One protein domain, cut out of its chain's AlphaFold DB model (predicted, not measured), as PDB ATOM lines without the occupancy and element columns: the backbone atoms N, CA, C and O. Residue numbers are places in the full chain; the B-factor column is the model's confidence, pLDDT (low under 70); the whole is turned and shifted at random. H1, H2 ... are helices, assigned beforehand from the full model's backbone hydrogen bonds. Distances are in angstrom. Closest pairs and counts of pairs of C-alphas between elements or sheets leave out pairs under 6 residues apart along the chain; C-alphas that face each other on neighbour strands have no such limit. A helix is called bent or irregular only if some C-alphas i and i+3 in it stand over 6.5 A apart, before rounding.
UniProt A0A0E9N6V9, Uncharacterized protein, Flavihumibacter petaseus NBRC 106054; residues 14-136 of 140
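What this domain is: This is residues 14 to 136 of the 140 residues of an uncharacterized protein of Flavihumibacter petaseus NBRC 106054 (UniProt A0A0E9N6V9). The domain is a compact globule of crossed helices in which H6 runs through the middle of a row, between H7, its hairpin partner, and H2, which crosses it steeply. H4 covers one face of this row without touching it, H1 lies across one end and touches H4, H6 and H7, and the short helices H3 and H5 lie toward the other end. The printed part has 123 residues with seven named helices, H1 to H7 in chain order, no named strand, and the class all helix. The radius of gyration of the C-alphas is 13.8 A, and the outline is rounded, spanning 36 by 31 by 24 A.

How they stand to each other: H6, residues 95 to 113, and H7, residues 119 to 135, form a helical hairpin. They touch at a shallow tilt of 25 degrees, opposite ways, and their closest C-alphas, those of Met 102 and Arg 129, are 6.0 A apart. H2, residues 30 to 44, touches H6 at a steep tilt of 48 degrees, opposite ways, with the C-alphas of Phe 37 and Thr 108 closest at 5.5 A. H1, residues 14 to 26, touches H6 with residues 22 to 26 alone, closest at the C-alphas of Ala 26 and Val 109, 5.8 A; the tilt of 70.4 degrees is only just about perpendicular. H1 also touches H7 about perpendicular at 82 degrees, with the C-alphas of Glu 15 and Ala 124 closest at 4.6 A. H4, residues 58 to 76, touches H1 with residues 71 to 75 alone at a steep tilt of 39 degrees, opposite ways; the C-alphas of Ile 16 and Leu 74 are closest at 6.1 A. H4 is near H2, H6 and H7. H5, residues 84 to 87, touches H4, closest at the C-alphas of Gln 62 and Tyr 87, 6.3 A. H3, residues 46 to 50, and H2 only just touch, and only at the corner, with 3 pairs of C-alphas within 8 A, the closest those of Phe 42 and Arg 49 at 6.6 A. In H1, H2, H4 and H6 every O i to N i+4 pair is within hydrogen-bond range; H7 has 11 of 13, H3 has 0 of 1 but 2 of 2 O i to N i+3 pairs, and H5 is too short for an i+4 pair.

Where its parts are: H6 measures 27.3 A from first to last C-alpha; the C-alpha of Asp 95 is at (-59.202, 146.918, 23.460), and the C-alpha of Leu 113 is at (-34.589, 138.884, 32.208). H4 measures 26.2 A, H7 26.1 A, H2 21.3 A and H1 18.1 A. H7 is only just irregular, with C-alphas 131 and 134 6.7 A apart. H1 begins at Gln 14, with its C-alpha at (-32.705, 154.816, 23.854).

The domain as a whole: The farthest C-alphas, those of Glu 85 and Pro 115, are 38.4 A apart. The printed part has no cut and no long link. Mean pLDDT of the printed part is 83.7, with residue 55, residues 76 to 86 and residues 133 to 136 under 70.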
ATOM      1  N   GLN A  14     -33.170 155.621  22.728       90.75
ATOM      2  CA  GLN A  14     -32.705 154.816  23.854       90.75
ATOM      3  C   GLN A  14     -33.778 153.815  24.305       90.75
ATOM      4  O   GLN A  14     -33.473 152.646  24.518       90.75
ATOM      5  N   GLU A  15     -35.042 154.234  24.405       91.56
ATOM      6  CA  GLU A  15     -36.160 153.338  24.737       91.56
ATOM      7  C   GLU A  15     -36.347 152.249  23.673       91.56
ATOM      8  O   GLU A  15     -36.573 151.088  24.010       91.56
ATOM      9  N   ILE A  16     -36.215 152.607  22.390       90.00
ATOM     10  CA  ILE A  16     -36.269 151.650  21.279       90.00
ATOM     11  C   ILE A  16     -35.147 150.615  21.409       90.00
ATOM     12  O   ILE A  16     -35.416 149.418  21.343       90.00
ATOM     13  N   GLN A  17     -33.905 151.055  21.633       90.81
ATOM     14  CA  GLN A  17     -32.763 150.153  21.814       90.81
ATOM     15  C   GLN A  17     -32.975 149.201  22.990       90.81
ATOM     16  O   GLN A  17     -32.770 147.998  22.843       90.81
ATOM     17  N   LEU A  18     -33.441 149.727  24.124       94.56
ATOM     18  CA  LEU A  18     -33.738 148.947  25.319       94.56
ATOM     19  C   LEU A  18     -34.781 147.856  25.042       94.56
ATOM     20  O   LEU A  18     -34.554 146.702  25.398       94.56
ATOM     21  N   VAL A  19     -35.893 148.181  24.374       93.62
ATOM     22  CA  VAL A  19     -36.933 147.195  24.025       93.62
ATOM     23  C   VAL A  19     -36.411 146.158  23.034       93.62
ATOM     24  O   VAL A  19     -36.608 144.967  23.250       93.62
ATOM     25  N   CYS A  20     -35.698 146.575  21.987       91.75
ATOM     26  CA  CYS A  20     -35.161 145.654  20.986       91.75
ATOM     27  C   CYS A  20     -34.137 144.675  21.580       91.75
ATOM     28  O   CYS A  20     -34.228 143.478  21.327       91.75
ATOM     29  N   GLN A  21     -33.190 145.162  22.388       93.25
ATOM     30  CA  GLN A  21     -32.153 144.325  23.006       93.25
ATOM     31  C   GLN A  21     -32.747 143.359  24.034       93.25
ATOM     32  O   GLN A  21     -32.452 142.167  24.010       93.25
ATOM     33  N   SER A  22     -33.627 143.857  24.905       94.25
ATOM     34  CA  SER A  22     -34.281 143.021  25.919       94.25
ATOM     35  C   SER A  22     -35.219 141.980  25.305       94.25
ATOM     36  O   SER A  22     -35.272 140.848  25.781       94.25
ATOM     37  N   TRP A  23     -35.908 142.320  24.211       93.06
ATOM     38  CA  TRP A  23     -36.667 141.350  23.425       93.06
ATOM     39  C   TRP A  23     -35.768 140.288  22.802       93.06
ATOM     40  O   TRP A  23     -36.090 139.109  22.892       93.06
ATOM     41  N   GLN A  24     -34.650 140.689  22.190       91.12
ATOM     42  CA  GLN A  24     -33.712 139.751  21.580       91.12
ATOM     43  C   GLN A  24     -33.216 138.727  22.604       91.12
ATOM     44  O   GLN A  24     -33.278 137.537  22.321       91.12
ATOM     45  N   GLN A  25     -32.818 139.182  23.794       92.38
ATOM     46  CA  GLN A  25     -32.387 138.309  24.886       92.38
ATOM     47  C   GLN A  25     -33.523 137.390  25.366       92.38
ATOM     48  O   GLN A  25     -33.331 136.187  25.508       92.38
ATOM     49  N   ALA A  26     -34.736 137.917  25.566       90.94
ATOM     50  CA  ALA A  26     -35.882 137.097  25.963       90.94
ATOM     51  C   ALA A  26     -36.262 136.048  24.896       90.94
ATOM     52  O   ALA A  26     -36.708 134.949  25.227       90.94
ATOM     53  N   ALA A  27     -36.079 136.376  23.616       87.88
ATOM     54  CA  ALA A  27     -36.395 135.511  22.487       87.88
ATOM     55  C   ALA A  27     -35.353 134.401  22.235       87.88
ATOM     56  O   ALA A  27     -35.601 133.548  21.382       87.88
ATOM     57  N   GLU A  28     -34.231 134.363  22.970       90.19
ATOM     58  CA  GLU A  28     -33.251 133.264  22.904       90.19
ATOM     59  C   GLU A  28     -33.831 131.929  23.406       90.19
ATOM     60  O   GLU A  28     -33.441 130.863  22.931       90.19
ATOM     61  N   GLU A  29     -34.828 131.973  24.300       87.06
ATOM     62  CA  GLU A  29     -35.570 130.805  24.791       87.06
ATOM     63  C   GLU A  29     -37.054 130.844  24.345       87.06
ATOM     64  O   GLU A  29     -37.960 130.992  25.172       87.06
ATOM     65  N   PRO A  30     -37.365 130.683  23.043       84.62
ATOM     66  CA  PRO A  30     -38.702 130.954  22.502       84.62
ATOM     67  C   PRO A  30     -39.800 130.051  23.088       84.62
ATOM     68  O   PRO A  30     -40.937 130.491  23.260       84.62
ATOM     69  N   LEU A  31     -39.472 128.799  23.433       85.62
ATOM     70  CA  LEU A  31     -40.415 127.889  24.093       85.62
ATOM     71  C   LEU A  31     -40.751 128.356  25.510       85.62
ATOM     72  O   LEU A  31     -41.919 128.352  25.893       85.62
ATOM     73  N   ARG A  32     -39.746 128.787  26.277       90.12
ATOM     74  CA  ARG A  32     -39.934 129.273  27.646       90.12
ATOM     75  C   ARG A  32     -40.705 130.587  27.664       90.12
ATOM     76  O   ARG A  32     -41.601 130.745  28.487       90.12
ATOM     77  N   LEU A  33     -40.406 131.484  26.724       90.50
ATOM     78  CA  LEU A  33     -41.163 132.714  26.508       90.50
ATOM     79  C   LEU A  33     -42.635 132.416  26.236       90.50
ATOM     80  O   LEU A  33     -43.498 132.977  26.906       90.50
ATOM     81  N   ALA A  34     -42.929 131.510  25.301       89.50
ATOM     82  CA  ALA A  34     -44.304 131.150  24.978       89.50
ATOM     83  C   ALA A  34     -45.036 130.528  26.178       89.50
ATOM     84  O   ALA A  34     -46.165 130.922  26.455       89.50
ATOM     85  N   ILE A  35     -44.406 129.595  26.902       89.81
ATOM     86  CA  ILE A  35     -45.000 128.961  28.091       89.81
ATOM     87  C   ILE A  35     -45.344 130.020  29.141       89.81
ATOM     88  O   ILE A  35     -46.506 130.148  29.505       89.81
ATOM     89  N   LEU A  36     -44.372 130.842  29.554       92.75
ATOM     90  CA  LEU A  36     -44.593 131.871  30.576       92.75
ATOM     91  C   LEU A  36     -45.658 132.892  30.160       92.75
ATOM     92  O   LEU A  36     -46.473 133.300  30.987       92.75
ATOM     93  N   PHE A  37     -45.661 133.284  28.884       93.81
ATOM     94  CA  PHE A  37     -46.661 134.198  28.348       93.81
ATOM     95  C   PHE A  37     -48.067 133.604  28.433       93.81
ATOM     96  O   PHE A  37     -48.967 134.249  28.964       93.81
ATOM     97  N   PHE A  38     -48.272 132.387  27.921       92.12
ATOM     98  CA  PHE A  38     -49.600 131.775  27.873       92.12
ATOM     99  C   PHE A  38     -50.097 131.300  29.235       92.12
ATOM    100  O   PHE A  38     -51.296 131.400  29.490       92.12
ATOM    101  N   ASP A  39     -49.204 130.839  30.110       92.44
ATOM    102  CA  ASP A  39     -49.557 130.480  31.482       92.44
ATOM    103  C   ASP A  39     -50.139 131.698  32.203       92.44
ATOM    104  O   ASP A  39     -51.276 131.643  32.669       92.44
ATOM    105  N   ARG A  40     -49.430 132.837  32.175       93.31
ATOM    106  CA  ARG A  40     -49.923 134.086  32.771       93.31
ATOM    107  C   ARG A  40     -51.178 134.607  32.071       93.31
ATOM    108  O   ARG A  40     -52.125 135.009  32.740       93.31
ATOM    109  N   LEU A  41     -51.208 134.578  30.735       93.12
ATOM    110  CA  LEU A  41     -52.359 135.048  29.960       93.12
ATOM    111  C   LEU A  41     -53.643 134.335  30.385       93.12
ATOM    112  O   LEU A  41     -54.682 134.968  30.528       93.12
ATOM    113  N   PHE A  42     -53.581 133.017  30.568       92.31
ATOM    114  CA  PHE A  42     -54.759 132.213  30.869       92.31
ATOM    115  C   PHE A  42     -55.046 132.030  32.360       92.31
ATOM    116  O   PHE A  42     -56.117 131.515  32.700       92.31
ATOM    117  N   GLU A  43     -54.102 132.384  33.228       91.94
ATOM    118  CA  GLU A  43     -54.325 132.528  34.666       91.94
ATOM    119  C   GLU A  43     -55.199 133.757  34.945       91.94
ATOM    120  O   GLU A  43     -56.221 133.645  35.615       91.94
ATOM    121  N   GLU A  44     -54.853 134.892  34.341       90.25
ATOM    122  CA  GLU A  44     -55.500 136.186  34.592       90.25
ATOM    123  C   GLU A  44     -56.698 136.467  33.666       90.25
ATOM    124  O   GLU A  44     -57.672 137.094  34.076       90.25
ATOM    125  N   ALA A  45     -56.656 135.985  32.417       90.00
ATOM    126  CA  ALA A  45     -57.715 136.159  31.417       90.00
ATOM    127  C   ALA A  45     -58.111 134.804  30.786       90.00
ATOM    128  O   ALA A  45     -57.854 134.539  29.601       90.00
ATOM    129  N   PRO A  46     -58.718 133.887  31.567       91.50
ATOM    130  CA  PRO A  46     -59.030 132.526  31.129       91.50
ATOM    131  C   PRO A  46     -59.965 132.463  29.910       91.50
ATOM    132  O   PRO A  46     -59.920 131.486  29.158       91.50
ATOM    133  N   GLU A  47     -60.789 133.485  29.679       89.50
ATOM    134  CA  GLU A  47     -61.669 133.609  28.516       89.50
ATOM    135  C   GLU A  47     -60.900 133.698  27.191       89.50
ATOM    136  O   GLU A  47     -61.395 133.248  26.153       89.50
ATOM    137  N   LEU A  48     -59.648 134.175  27.216       90.50
ATOM    138  CA  LEU A  48     -58.799 134.254  26.028       90.50
ATOM    139  C   LEU A  48     -58.413 132.878  25.474       90.50
ATOM    140  O   LEU A  48     -58.021 132.793  24.308       90.50
ATOM    141  N   ARG A  49     -58.617 131.786  26.230       89.56
ATOM    142  CA  ARG A  49     -58.464 130.407  25.727       89.56
ATOM    143  C   ARG A  49     -59.382 130.096  24.540       89.56
ATOM    144  O   ARG A  49     -59.073 129.220  23.732       89.56
ATOM    145  N   GLN A  50     -60.505 130.808  24.398       88.12
ATOM    146  CA  GLN A  50     -61.400 130.651  23.244       88.12
ATOM    147  C   GLN A  50     -60.742 131.125  21.938       88.12
ATOM    148  O   GLN A  50     -60.998 130.565  20.866       88.12
ATOM    149  N   VAL A  51     -59.866 132.130  22.038       86.88
ATOM    150  CA  VAL A  51     -59.132 132.722  20.915       86.88
ATOM    151  C   VAL A  51     -57.779 132.034  20.742       86.88
ATOM    152  O   VAL A  51     -57.479 131.551  19.650       86.88
ATOM    153  N   PHE A  52     -56.998 131.919  21.814       86.94
ATOM    154  CA  PHE A  52     -55.676 131.301  21.832       86.94
ATOM    155  C   PHE A  52     -55.772 129.953  22.549       86.94
ATOM    156  O   PHE A  52     -55.722 129.874  23.766       86.94
ATOM    157  N   ARG A  53     -55.981 128.863  21.807       75.88
ATOM    158  CA  ARG A  53     -56.295 127.561  22.431       75.88
ATOM    159  C   ARG A  53     -55.090 126.887  23.076       75.88
ATOM    160  O   ARG A  53     -55.224 126.232  24.101       75.88
ATOM    161  N   THR A  54     -53.930 126.993  22.436       74.06
ATOM    162  CA  THR A  54     -52.672 126.397  22.898       74.06
ATOM    163  C   THR A  54     -51.490 127.244  22.424       74.06
ATOM    164  O   THR A  54     -51.618 127.937  21.406       74.06
ATOM    165  N   PRO A  55     -50.311 127.135  23.065       68.06
ATOM    166  CA  PRO A  55     -49.078 127.781  22.608       68.06
ATOM    167  C   PRO A  55     -48.668 127.453  21.157       68.06
ATOM    168  O   PRO A  55     -47.825 128.130  20.586       68.06
ATOM    169  N   MET A  56     -49.259 126.420  20.544       70.56
ATOM    170  CA  MET A  56     -48.943 125.959  19.185       70.56
ATOM    171  C   MET A  56     -50.096 126.147  18.190       70.56
ATOM    172  O   MET A  56     -50.025 125.661  17.060       70.56
ATOM    173  N   SER A  57     -51.170 126.833  18.593       80.88
ATOM    174  CA  SER A  57     -52.278 127.158  17.695       80.88
ATOM    175  C   SER A  57     -51.870 128.196  16.642       80.88
ATOM    176  O   SER A  57     -50.954 128.988  16.856       80.88
ATOM    177  N   GLU A  58     -52.568 128.232  15.508       81.94
ATOM    178  CA  GLU A  58     -52.254 129.183  14.433       81.94
ATOM    179  C   GLU A  58     -52.370 130.647  14.892       81.94
ATOM    180  O   GLU A  58     -51.461 131.445  14.679       81.94
ATOM    181  N   LYS A  59     -53.428 130.979  15.641       82.19
ATOM    182  CA  LYS A  59     -53.622 132.319  16.227       82.19
ATOM    183  C   LYS A  59     -52.511 132.696  17.207       82.19
ATOM    184  O   LYS A  59     -52.110 133.852  17.274       82.19
ATOM    185  N   THR A  60     -51.978 131.719  17.936       79.94
ATOM    186  CA  THR A  60     -50.815 131.930  18.799       79.94
ATOM    187  C   THR A  60     -49.565 132.275  17.997       79.94
ATOM    188  O   THR A  60     -48.860 133.220  18.345       79.94
ATOM    189  N   ARG A  61     -49.286 131.545  16.910       80.31
ATOM    190  CA  ARG A  61     -48.146 131.872  16.040       80.31
ATOM    191  C   ARG A  61     -48.284 133.281  15.476       80.31
ATOM    192  O   ARG A  61     -47.327 134.045  15.526       80.31
ATOM    193  N   GLN A  62     -49.484 133.641  15.023       82.69
ATOM    194  CA  GLN A  62     -49.790 134.987  14.538       82.69
ATOM    195  C   GLN A  62     -49.545 136.064  15.604       82.69
ATOM    196  O   GLN A  62     -48.979 137.107  15.287       82.69
ATOM    197  N   LEU A  63     -49.914 135.816  16.864       83.06
ATOM    198  CA  LEU A  63     -49.664 136.738  17.977       83.06
ATOM    199  C   LEU A  63     -48.163 136.924  18.267       83.06
ATOM    200  O   LEU A  63     -47.697 138.046  18.450       83.06
ATOM    201  N   LEU A  64     -47.376 135.848  18.275       82.56
ATOM    202  CA  LEU A  64     -45.928 135.955  18.493       82.56
ATOM    203  C   LEU A  64     -45.228 136.665  17.325       82.56
ATOM    204  O   LEU A  64     -44.349 137.504  17.541       82.56
ATOM    205  N   VAL A  65     -45.658 136.387  16.090       81.62
ATOM    206  CA  VAL A  65     -45.204 137.110  14.893       81.62
ATOM    207  C   VAL A  65     -45.570 138.590  14.985       81.62
ATOM    208  O   VAL A  65     -44.741 139.431  14.650       81.62
ATOM    209  N   PHE A  66     -46.763 138.921  15.486       83.31
ATOM    210  CA  PHE A  66     -47.185 140.300  15.717       83.31
ATOM    211  C   PHE A  66     -46.243 141.034  16.676       83.31
ATOM    212  O   PHE A  66     -45.783 142.132  16.356       83.31
ATOM    213  N   PHE A  67     -45.896 140.427  17.815       86.06
ATOM    214  CA  PHE A  67     -44.956 141.026  18.766       86.06
ATOM    215  C   PHE A  67     -43.581 141.257  18.139       86.06
ATOM    216  O   PHE A  67     -43.069 142.379  18.174       86.06
ATOM    217  N   GLY A  68     -43.021 140.233  17.486       82.88
ATOM    218  CA  GLY A  68     -41.740 140.351  16.792       82.88
ATOM    219  C   GLY A  68     -41.768 141.416  15.693       82.88
ATOM    220  O   GLY A  68     -40.839 142.212  15.577       82.88
ATOM    221  N   PHE A  69     -42.856 141.493  14.924       81.38
ATOM    222  CA  PHE A  69     -43.044 142.517  13.902       81.38
ATOM    223  C   PHE A  69     -43.047 143.925  14.506       81.38
ATOM    224  O   PHE A  69     -42.301 144.782  14.036       81.38
ATOM    225  N   HIS A  70     -43.845 144.173  15.547       80.56
ATOM    226  CA  HIS A  70     -43.932 145.491  16.176       80.56
ATOM    227  C   HIS A  70     -42.594 145.943  16.767       80.56
ATOM    228  O   HIS A  70     -42.245 147.112  16.630       80.56
ATOM    229  N   ILE A  71     -41.819 145.027  17.346       84.38
ATOM    230  CA  ILE A  71     -40.499 145.335  17.908       84.38
ATOM    231  C   ILE A  71     -39.471 145.583  16.792       84.38
ATOM    232  O   ILE A  71     -38.786 146.604  16.798       84.38
ATOM    233  N   ASN A  72     -39.430 144.742  15.753       79.44
ATOM    234  CA  ASN A  72     -38.557 144.951  14.585       79.44
ATOM    235  C   ASN A  72     -38.884 146.245  13.825       79.44
ATOM    236  O   ASN A  72     -38.016 146.887  13.224       79.44
ATOM    237  N   ARG A  73     -40.150 146.657  13.854       78.62
ATOM    238  CA  ARG A  73     -40.597 147.928  13.300       78.62
ATOM    239  C   ARG A  73     -39.971 149.119  14.026       78.62
ATOM    240  O   ARG A  73     -39.566 150.070  13.361       78.62
ATOM    241  N   LEU A  74     -39.857 149.061  15.357       77.81
ATOM    242  CA  LEU A  74     -39.180 150.104  16.135       77.81
ATOM    243  C   LEU A  74     -37.726 150.269  15.681       77.81
ATOM    244  O   LEU A  74     -37.269 151.394  15.508       77.81
ATOM    245  N   ALA A  75     -37.028 149.155  15.438       73.38
ATOM    246  CA  ALA A  75     -35.633 149.162  14.999       73.38
ATOM    247  C   ALA A  75     -35.446 149.692  13.566       73.38
ATOM    248  O   ALA A  75     -34.466 150.376  13.282       73.38
ATOM    249  N   SER A  76     -36.367 149.369  12.654       69.69
ATOM    250  CA  SER A  76     -36.227 149.675  11.222       69.69
ATOM    251  C   SER A  76     -36.868 150.996  10.787       69.69
ATOM    252  O   SER A  76     -36.633 151.440   9.665       69.69
ATOM    253  N   GLY A  77     -37.723 151.607  11.617       61.22
ATOM    254  CA  GLY A  77     -38.502 152.796  11.248       61.22
ATOM    255  C   GLY A  77     -39.517 152.563  10.115       61.22
ATOM    256  O   GLY A  77     -40.197 153.496   9.690       61.22
ATOM    257  N   SER A  78     -39.644 151.328   9.618       56.44
ATOM    258  CA  SER A  78     -40.582 150.962   8.556       56.44
ATOM    259  C   SER A  78     -42.020 150.992   9.076       56.44
ATOM    260  O   SER A  78     -42.276 150.742  10.247       56.44
ATOM    261  N   ILE A  79     -42.998 151.317   8.232       52.84
ATOM    262  CA  ILE A  79     -44.411 151.478   8.643       52.84
ATOM    263  C   ILE A  79     -45.290 150.366   8.048       52.84
ATOM    264  O   ILE A  79     -46.482 150.275   8.336       52.84
ATOM    265  N   ARG A  80     -44.726 149.477   7.221       53.34
ATOM    266  CA  ARG A  80     -45.530 148.504   6.480       53.34
ATOM    267  C   ARG A  80     -45.956 147.348   7.386       53.34
ATOM    268  O   ARG A  80     -45.193 146.405   7.572       53.34
ATOM    269  N   ARG A  81     -47.178 147.425   7.934       55.72
ATOM    270  CA  ARG A  81     -47.871 146.271   8.538       55.72
ATOM    271  C   ARG A  81     -47.861 145.107   7.529       55.72
ATOM    272  O   ARG A  81     -48.058 145.362   6.335       55.72
ATOM    273  N   PRO A  82     -47.655 143.852   7.962       56.75
ATOM    274  CA  PRO A  82     -47.998 142.713   7.121       56.75
ATOM    275  C   PRO A  82     -49.501 142.755   6.804       56.75
ATOM    276  O   PRO A  82     -50.258 143.481   7.455       56.75
ATOM    277  N   SER A  83     -49.913 142.065   5.739       54.50
ATOM    278  CA  SER A  83     -51.282 142.139   5.215       54.50
ATOM    279  C   SER A  83     -52.333 141.871   6.300       54.50
ATOM    280  O   SER A  83     -52.089 141.137   7.253       54.50
ATOM    281  N   PHE A  84     -53.514 142.472   6.130       47.28
ATOM    282  CA  PHE A  84     -54.649 142.406   7.063       47.28
ATOM    283  C   PHE A  84     -55.024 140.966   7.470       47.28
ATOM    284  O   PHE A  84     -55.415 140.712   8.604       47.28
ATOM    285  N   GLU A  85     -54.800 140.000   6.577       52.25
ATOM    286  CA  GLU A  85     -55.032 138.570   6.810       52.25
ATOM    287  C   GLU A  85     -54.143 137.954   7.909       52.25
ATOM    288  O   GLU A  85     -54.478 136.902   8.449       52.25
ATOM    289  N   ALA A  86     -53.027 138.593   8.281       58.84
ATOM    290  CA  ALA A  86     -52.067 138.039   9.238       58.84
ATOM    291  C   ALA A  86     -52.537 138.095  10.707       58.84
ATOM    292  O   ALA A  86     -51.979 137.380  11.542       58.84
ATOM    293  N   TYR A  87     -53.546 138.914  11.037       70.38
ATOM    294  CA  TYR A  87     -53.931 139.204  12.427       70.38
ATOM    295  C   TYR A  87     -55.441 139.146  12.678       70.38
ATOM    296  O   TYR A  87     -55.976 139.945  13.436       70.38
ATOM    297  N   VAL A  88     -56.140 138.166  12.100       71.44
ATOM    298  CA  VAL A  88     -57.599 137.969  12.289       71.44
ATOM    299  C   VAL A  88     -58.004 137.860  13.771       71.44
ATOM    300  O   VAL A  88     -59.136 138.148  14.142       71.44
ATOM    301  N   TRP A  89     -57.084 137.468  14.657       76.75
ATOM    302  CA  TRP A  89     -57.329 137.470  16.099       76.75
ATOM    303  C   TRP A  89     -57.506 138.880  16.695       76.75
ATOM    304  O   TRP A  89     -58.151 138.987  17.732       76.75
ATOM    305  N   GLU A  90     -56.989 139.944  16.064       77.31
ATOM    306  CA  GLU A  90     -57.091 141.336  16.537       77.31
ATOM    307  C   GLU A  90     -58.556 141.805  16.580       77.31
ATOM    308  O   GLU A  90     -58.951 142.492  17.520       77.31
ATOM    309  N   GLU A  91     -59.386 141.380  15.624       81.50
ATOM    310  CA  GLU A  91     -60.821 141.711  15.574       81.50
ATOM    311  C   GLU A  91     -61.656 140.952  16.615       81.50
ATOM    312  O   GLU A  91     -62.757 141.372  16.963       81.50
ATOM    313  N   LEU A  92     -61.139 139.834  17.134       85.19
ATOM    314  CA  LEU A  92     -61.837 138.995  18.112       85.19
ATOM    315  C   LEU A  92     -61.674 139.491  19.552       85.19
ATOM    316  O   LEU A  92     -62.267 138.912  20.463       85.19
ATOM    317  N   LEU A  93     -60.841 140.510  19.768       86.44
ATOM    318  CA  LEU A  93     -60.484 141.008  21.088       86.44
ATOM    319  C   LEU A  93     -61.013 142.420  21.305       86.44
ATOM    320  O   LEU A  93     -60.960 143.278  20.424       86.44
ATOM    321  N   THR A  94     -61.449 142.683  22.530       86.50
ATOM    322  CA  THR A  94     -61.703 144.043  23.012       86.50
ATOM    323  C   THR A  94     -60.387 144.797  23.214       86.50
ATOM    324  O   THR A  94     -59.332 144.189  23.405       86.50
ATOM    325  N   ASP A  95     -60.422 146.127  23.241       82.50
ATOM    326  CA  ASP A  95     -59.202 146.918  23.460       82.50
ATOM    327  C   ASP A  95     -58.601 146.696  24.854       82.50
ATOM    328  O   ASP A  95     -57.382 146.728  25.015       82.50
ATOM    329  N   ALA A  96     -59.438 146.370  25.847       85.00
ATOM    330  CA  ALA A  96     -58.982 145.946  27.168       85.00
ATOM    331  C   ALA A  96     -58.163 144.647  27.091       85.00
ATOM    332  O   ALA A  96     -57.057 144.582  27.625       85.00
ATOM    333  N   GLN A  97     -58.651 143.642  26.356       88.12
ATOM    334  CA  GLN A  97     -57.932 142.381  26.147       88.12
ATOM    335  C   GLN A  97     -56.633 142.579  25.358       88.12
ATOM    336  O   GLN A  97     -55.621 141.952  25.664       88.12
ATOM    337  N   LYS A  98     -56.616 143.487  24.376       86.56
ATOM    338  CA  LYS A  98     -55.390 143.845  23.645       86.56
ATOM    339  C   LYS A  98     -54.380 144.555  24.548       86.56
ATOM    340  O   LYS A  98     -53.190 144.253  24.493       86.56
ATOM    341  N   GLY A  99     -54.842 145.453  25.420       85.50
ATOM    342  CA  GLY A  99     -54.017 146.059  26.465       85.50
ATOM    343  C   GLY A  99     -53.405 145.005  27.389       85.50
ATOM    344  O   GLY A  99     -52.199 145.035  27.641       85.50
ATOM    345  N   PHE A 100     -54.216 144.028  27.796       89.25
ATOM    346  CA  PHE A 100     -53.786 142.921  28.641       89.25
ATOM    347  C   PHE A 100     -52.732 142.022  27.970       89.25
ATOM    348  O   PHE A 100     -51.751 141.644  28.607       89.25
ATOM    349  N   LEU A 101     -52.854 141.744  26.665       90.81
ATOM    350  CA  LEU A 101     -51.823 141.021  25.903       90.81
ATOM    351  C   LEU A 101     -50.465 141.733  25.953       90.81
ATOM    352  O   LEU A 101     -49.432 141.102  26.175       90.81
ATOM    353  N   MET A 102     -50.464 143.053  25.759       90.44
ATOM    354  CA  MET A 102     -49.238 143.854  25.761       90.44
ATOM    355  C   MET A 102     -48.605 143.938  27.156       90.44
ATOM    356  O   MET A 102     -47.381 143.954  27.282       90.44
ATOM    357  N   GLU A 103     -49.425 143.991  28.205       91.62
ATOM    358  CA  GLU A 103     -48.980 143.903  29.598       91.62
ATOM    359  C   GLU A 103     -48.368 142.541  29.916       91.62
ATOM    360  O   GLU A 103     -47.212 142.476  30.333       91.62
ATOM    361  N   THR A 104     -49.076 141.462  29.582       94.50
ATOM    362  CA  THR A 104     -48.603 140.085  29.765       94.50
ATOM    363  C   THR A 104     -47.257 139.859  29.072       94.50
ATOM    364  O   THR A 104     -46.363 139.227  29.636       94.50
ATOM    365  N   LEU A 105     -47.069 140.413  27.867       94.19
ATOM    366  CA  LEU A 105     -45.797 140.358  27.145       94.19
ATOM    367  C   LEU A 105     -44.671 141.042  27.930       94.19
ATOM    368  O   LEU A 105     -43.613 140.446  28.125       94.19
ATOM    369  N   SER A 106     -44.909 142.270  28.400       93.94
ATOM    370  CA  SER A 106     -43.944 143.028  29.204       93.94
ATOM    371  C   SER A 106     -43.550 142.263  30.467       93.94
ATOM    372  O   SER A 106     -42.366 142.159  30.781       93.94
ATOM    373  N   ASP A 107     -44.520 141.678  31.169       94.31
ATOM    374  CA  ASP A 107     -44.263 140.927  32.400       94.31
ATOM    375  C   ASP A 107     -43.553 139.595  32.139       94.31
ATOM    376  O   ASP A 107     -42.823 139.086  32.996       94.31
ATOM    377  N   THR A 108     -43.768 139.001  30.965       94.81
ATOM    378  CA  THR A 108     -43.066 137.784  30.534       94.81
ATOM    379  C   THR A 108     -41.596 138.081  30.281       94.81
ATOM    380  O   THR A 108     -40.725 137.391  30.809       94.81
ATOM    381  N   VAL A 109     -41.309 139.151  29.534       94.38
ATOM    382  CA  VAL A 109     -39.938 139.612  29.288       94.38
ATOM    383  C   VAL A 109     -39.258 139.989  30.606       94.38
ATOM    384  O   VAL A 109     -38.139 139.553  30.868       94.38
ATOM    385  N   ALA A 110     -39.963 140.695  31.494       94.88
ATOM    386  CA  ALA A 110     -39.469 141.012  32.829       94.88
ATOM    387  C   ALA A 110     -39.100 139.762  33.641       94.88
ATOM    388  O   ALA A 110     -38.094 139.762  34.344       94.88
ATOM    389  N   ALA A 111     -39.905 138.700  33.563       94.56
ATOM    390  CA  ALA A 111     -39.638 137.452  34.271       94.56
ATOM    391  C   ALA A 111     -38.418 136.705  33.710       94.56
ATOM    392  O   ALA A 111     -37.636 136.170  34.494       94.56
ATOM    393  N   LEU A 112     -38.243 136.695  32.385       93.75
ATOM    394  CA  LEU A 112     -37.112 136.043  31.715       93.75
ATOM    395  C   LEU A 112     -35.779 136.753  31.963       93.75
ATOM    396  O   LEU A 112     -34.751 136.095  32.056       93.75
ATOM    397  N   LEU A 113     -35.803 138.079  32.082       93.06
ATOM    398  CA  LEU A 113     -34.589 138.884  32.208       93.06
ATOM    399  C   LEU A 113     -34.093 139.043  33.641       93.06
ATOM    400  O   LEU A 113     -33.032 139.617  33.829       93.06
ATOM    401  N   LYS A 114     -34.824 138.601  34.674       89.75
ATOM    402  CA  LYS A 114     -34.355 138.761  36.061       89.75
ATOM    403  C   LYS A 114     -32.992 138.074  36.254       89.75
ATOM    404  O   LYS A 114     -32.869 136.900  35.911       89.75
ATOM    405  N   PRO A 115     -32.009 138.758  36.875       86.25
ATOM    406  CA  PRO A 115     -32.118 140.016  37.635       86.25
ATOM    407  C   PRO A 115     -31.965 141.327  36.831       86.25
ATOM    408  O   PRO A 115     -32.129 142.399  37.406       86.25
ATOM    409  N   ASP A 116     -31.724 141.273  35.523       91.88
ATOM    410  CA  ASP A 116     -31.377 142.415  34.660       91.88
ATOM    411  C   ASP A 116     -32.555 143.352  34.321       91.88
ATOM    412  O   ASP A 116     -32.399 144.318  33.574       91.88
ATOM    413  N   TRP A 117     -33.749 143.123  34.881       94.81
ATOM    414  CA  TRP A 117     -34.941 143.952  34.663       94.81
ATOM    415  C   TRP A 117     -34.879 145.299  35.411       94.81
ATOM    416  O   TRP A 117     -35.483 145.495  36.471       94.81
ATOM    417  N   THR A 118     -34.132 146.245  34.848       96.06
ATOM    418  CA  THR A 118     -33.896 147.580  35.424       96.06
ATOM    419  C   THR A 118     -35.110 148.528  35.332       96.06
ATOM    420  O   THR A 118     -35.989 148.346  34.484       96.06
ATOM    421  N   PRO A 119     -35.146 149.624  36.124       95.56
ATOM    422  CA  PRO A 119     -36.162 150.674  35.980       95.56
ATOM    423  C   PRO A 119     -36.198 151.324  34.586       95.56
ATOM    424  O   PRO A 119     -37.260 151.733  34.120       95.56
ATOM    425  N   ALA A 120     -35.055 151.394  33.894       94.44
ATOM    426  CA  ALA A 120     -34.991 151.908  32.528       94.44
ATOM    427  C   ALA A 120     -35.733 150.989  31.543       94.44
ATOM    428  O   ALA A 120     -36.483 151.478  30.697       94.44
ATOM    429  N   LEU A 121     -35.589 149.666  31.693       95.31
ATOM    430  CA  LEU A 121     -36.349 148.690  30.907       95.31
ATOM    431  C   LEU A 121     -37.851 148.789  31.195       95.31
ATOM    432  O   LEU A 121     -38.643 148.820  30.258       95.31
ATOM    433  N   GLN A 122     -38.243 148.933  32.464       94.44
ATOM    434  CA  GLN A 122     -39.647 149.135  32.844       94.44
ATOM    435  C   GLN A 122     -40.260 150.363  32.159       94.44
ATOM    436  O   GLN A 122     -41.355 150.281  31.597       94.44
ATOM    437  N   GLY A 123     -39.542 151.492  32.171       93.12
ATOM    438  CA  GLY A 123     -39.961 152.714  31.489       93.12
ATOM    439  C   GLY A 123     -40.109 152.512  29.980       93.12
ATOM    440  O   GLY A 123     -41.166 152.809  29.423       93.12
ATOM    441  N   ALA A 124     -39.091 151.931  29.339       93.00
ATOM    442  CA  ALA A 124     -39.073 151.695  27.899       93.00
ATOM    443  C   ALA A 124     -40.210 150.764  27.439       93.00
ATOM    444  O   ALA A 124     -40.926 151.081  26.487       93.00
ATOM    445  N   TRP A 125     -40.448 149.660  28.153       93.75
ATOM    446  CA  TRP A 125     -41.566 148.752  27.872       93.75
ATOM    447  C   TRP A 125     -42.930 149.399  28.153       93.75
ATOM    448  O   TRP A 125     -43.888 149.168  27.415       93.75
ATOM    449  N   GLY A 126     -43.034 150.282  29.151       91.69
ATOM    450  CA  GLY A 126     -44.220 151.116  29.369       91.69
ATOM    451  C   GLY A 126     -44.517 152.056  28.193       91.69
ATOM    452  O   GLY A 126     -45.671 152.164  27.765       91.69
ATOM    453  N   SER A 127     -43.489 152.703  27.639       89.44
ATOM    454  CA  SER A 127     -43.599 153.537  26.435       89.44
ATOM    455  C   SER A 127     -43.974 152.706  25.203       89.44
ATOM    456  O   SER A 127     -44.856 153.111  24.444       89.44
ATOM    457  N   PHE A 128     -43.402 151.507  25.047       88.44
ATOM    458  CA  PHE A 128     -43.752 150.580  23.968       88.44
ATOM    459  C   PHE A 128     -45.230 150.186  23.990       88.44
ATOM    460  O   PHE A 128     -45.914 150.342  22.975       88.44
ATOM    461  N   ARG A 129     -45.762 149.771  25.147       88.00
ATOM    462  CA  ARG A 129     -47.190 149.433  25.289       88.00
ATOM    463  C   ARG A 129     -48.093 150.589  24.850       88.00
ATOM    464  O   ARG A 129     -49.028 150.384  24.079       88.00
ATOM    465  N   LYS A 130     -47.776 151.818  25.275       83.69
ATOM    466  CA  LYS A 130     -48.504 153.034  24.873       83.69
ATOM    467  C   LYS A 130     -48.356 153.350  23.382       83.69
ATOM    468  O   LYS A 130     -49.310 153.813  22.768       83.69
ATOM    469  N   SER A 131     -47.207 153.064  22.771       79.00
ATOM    470  CA  SER A 131     -46.998 153.239  21.323       79.00
ATOM    471  C   SER A 131     -47.853 152.288  20.474       79.00
ATOM    472  O   SER A 131     -48.222 152.626  19.348       79.00
ATOM    473  N   CYS A 132     -48.232 151.131  21.028       75.44
ATOM    474  CA  CYS A 132     -49.173 150.207  20.401       75.44
ATOM    475  C   CYS A 132     -50.646 150.604  20.616       75.44
ATOM    476  O   CYS A 132     -51.496 150.159  19.851       75.44
ATOM    477  N   GLN A 133     -50.966 151.477  21.583       67.50
ATOM    478  CA  GLN A 133     -52.342 151.919  21.853       67.50
ATOM    479  C   GLN A 133     -53.033 152.717  20.740       67.50
ATOM    480  O   GLN A 133     -54.216 152.459  20.555       67.50
ATOM    481  N   PRO A 134     -52.407 153.633  19.968       55.38
ATOM    482  CA  PRO A 134     -53.103 154.320  18.871       55.38
ATOM    483  C   PRO A 134     -53.640 153.385  17.768       55.38
ATOM    484  O   PRO A 134     -54.365 153.853  16.897       55.38
ATOM    485  N   TYR A 135     -53.358 152.076  17.814       49.59
ATOM    486  CA  TYR A 135     -54.023 151.061  16.985       49.59
ATOM    487  C   TYR A 135     -55.363 150.554  17.549       49.59
ATOM    488  O   TYR A 135     -56.123 149.929  16.820       49.59
ATOM    489  N   TYR A 136     -55.667 150.844  18.815       46.84
ATOM    490  CA  TYR A 136     -56.828 150.341  19.559       46.84
ATOM    491  C   TYR A 136     -57.811 151.445  19.971       46.84
ATOM    492  O   TYR A 136     -58.793 151.172  20.639       46.84
TER     493      TYR A 136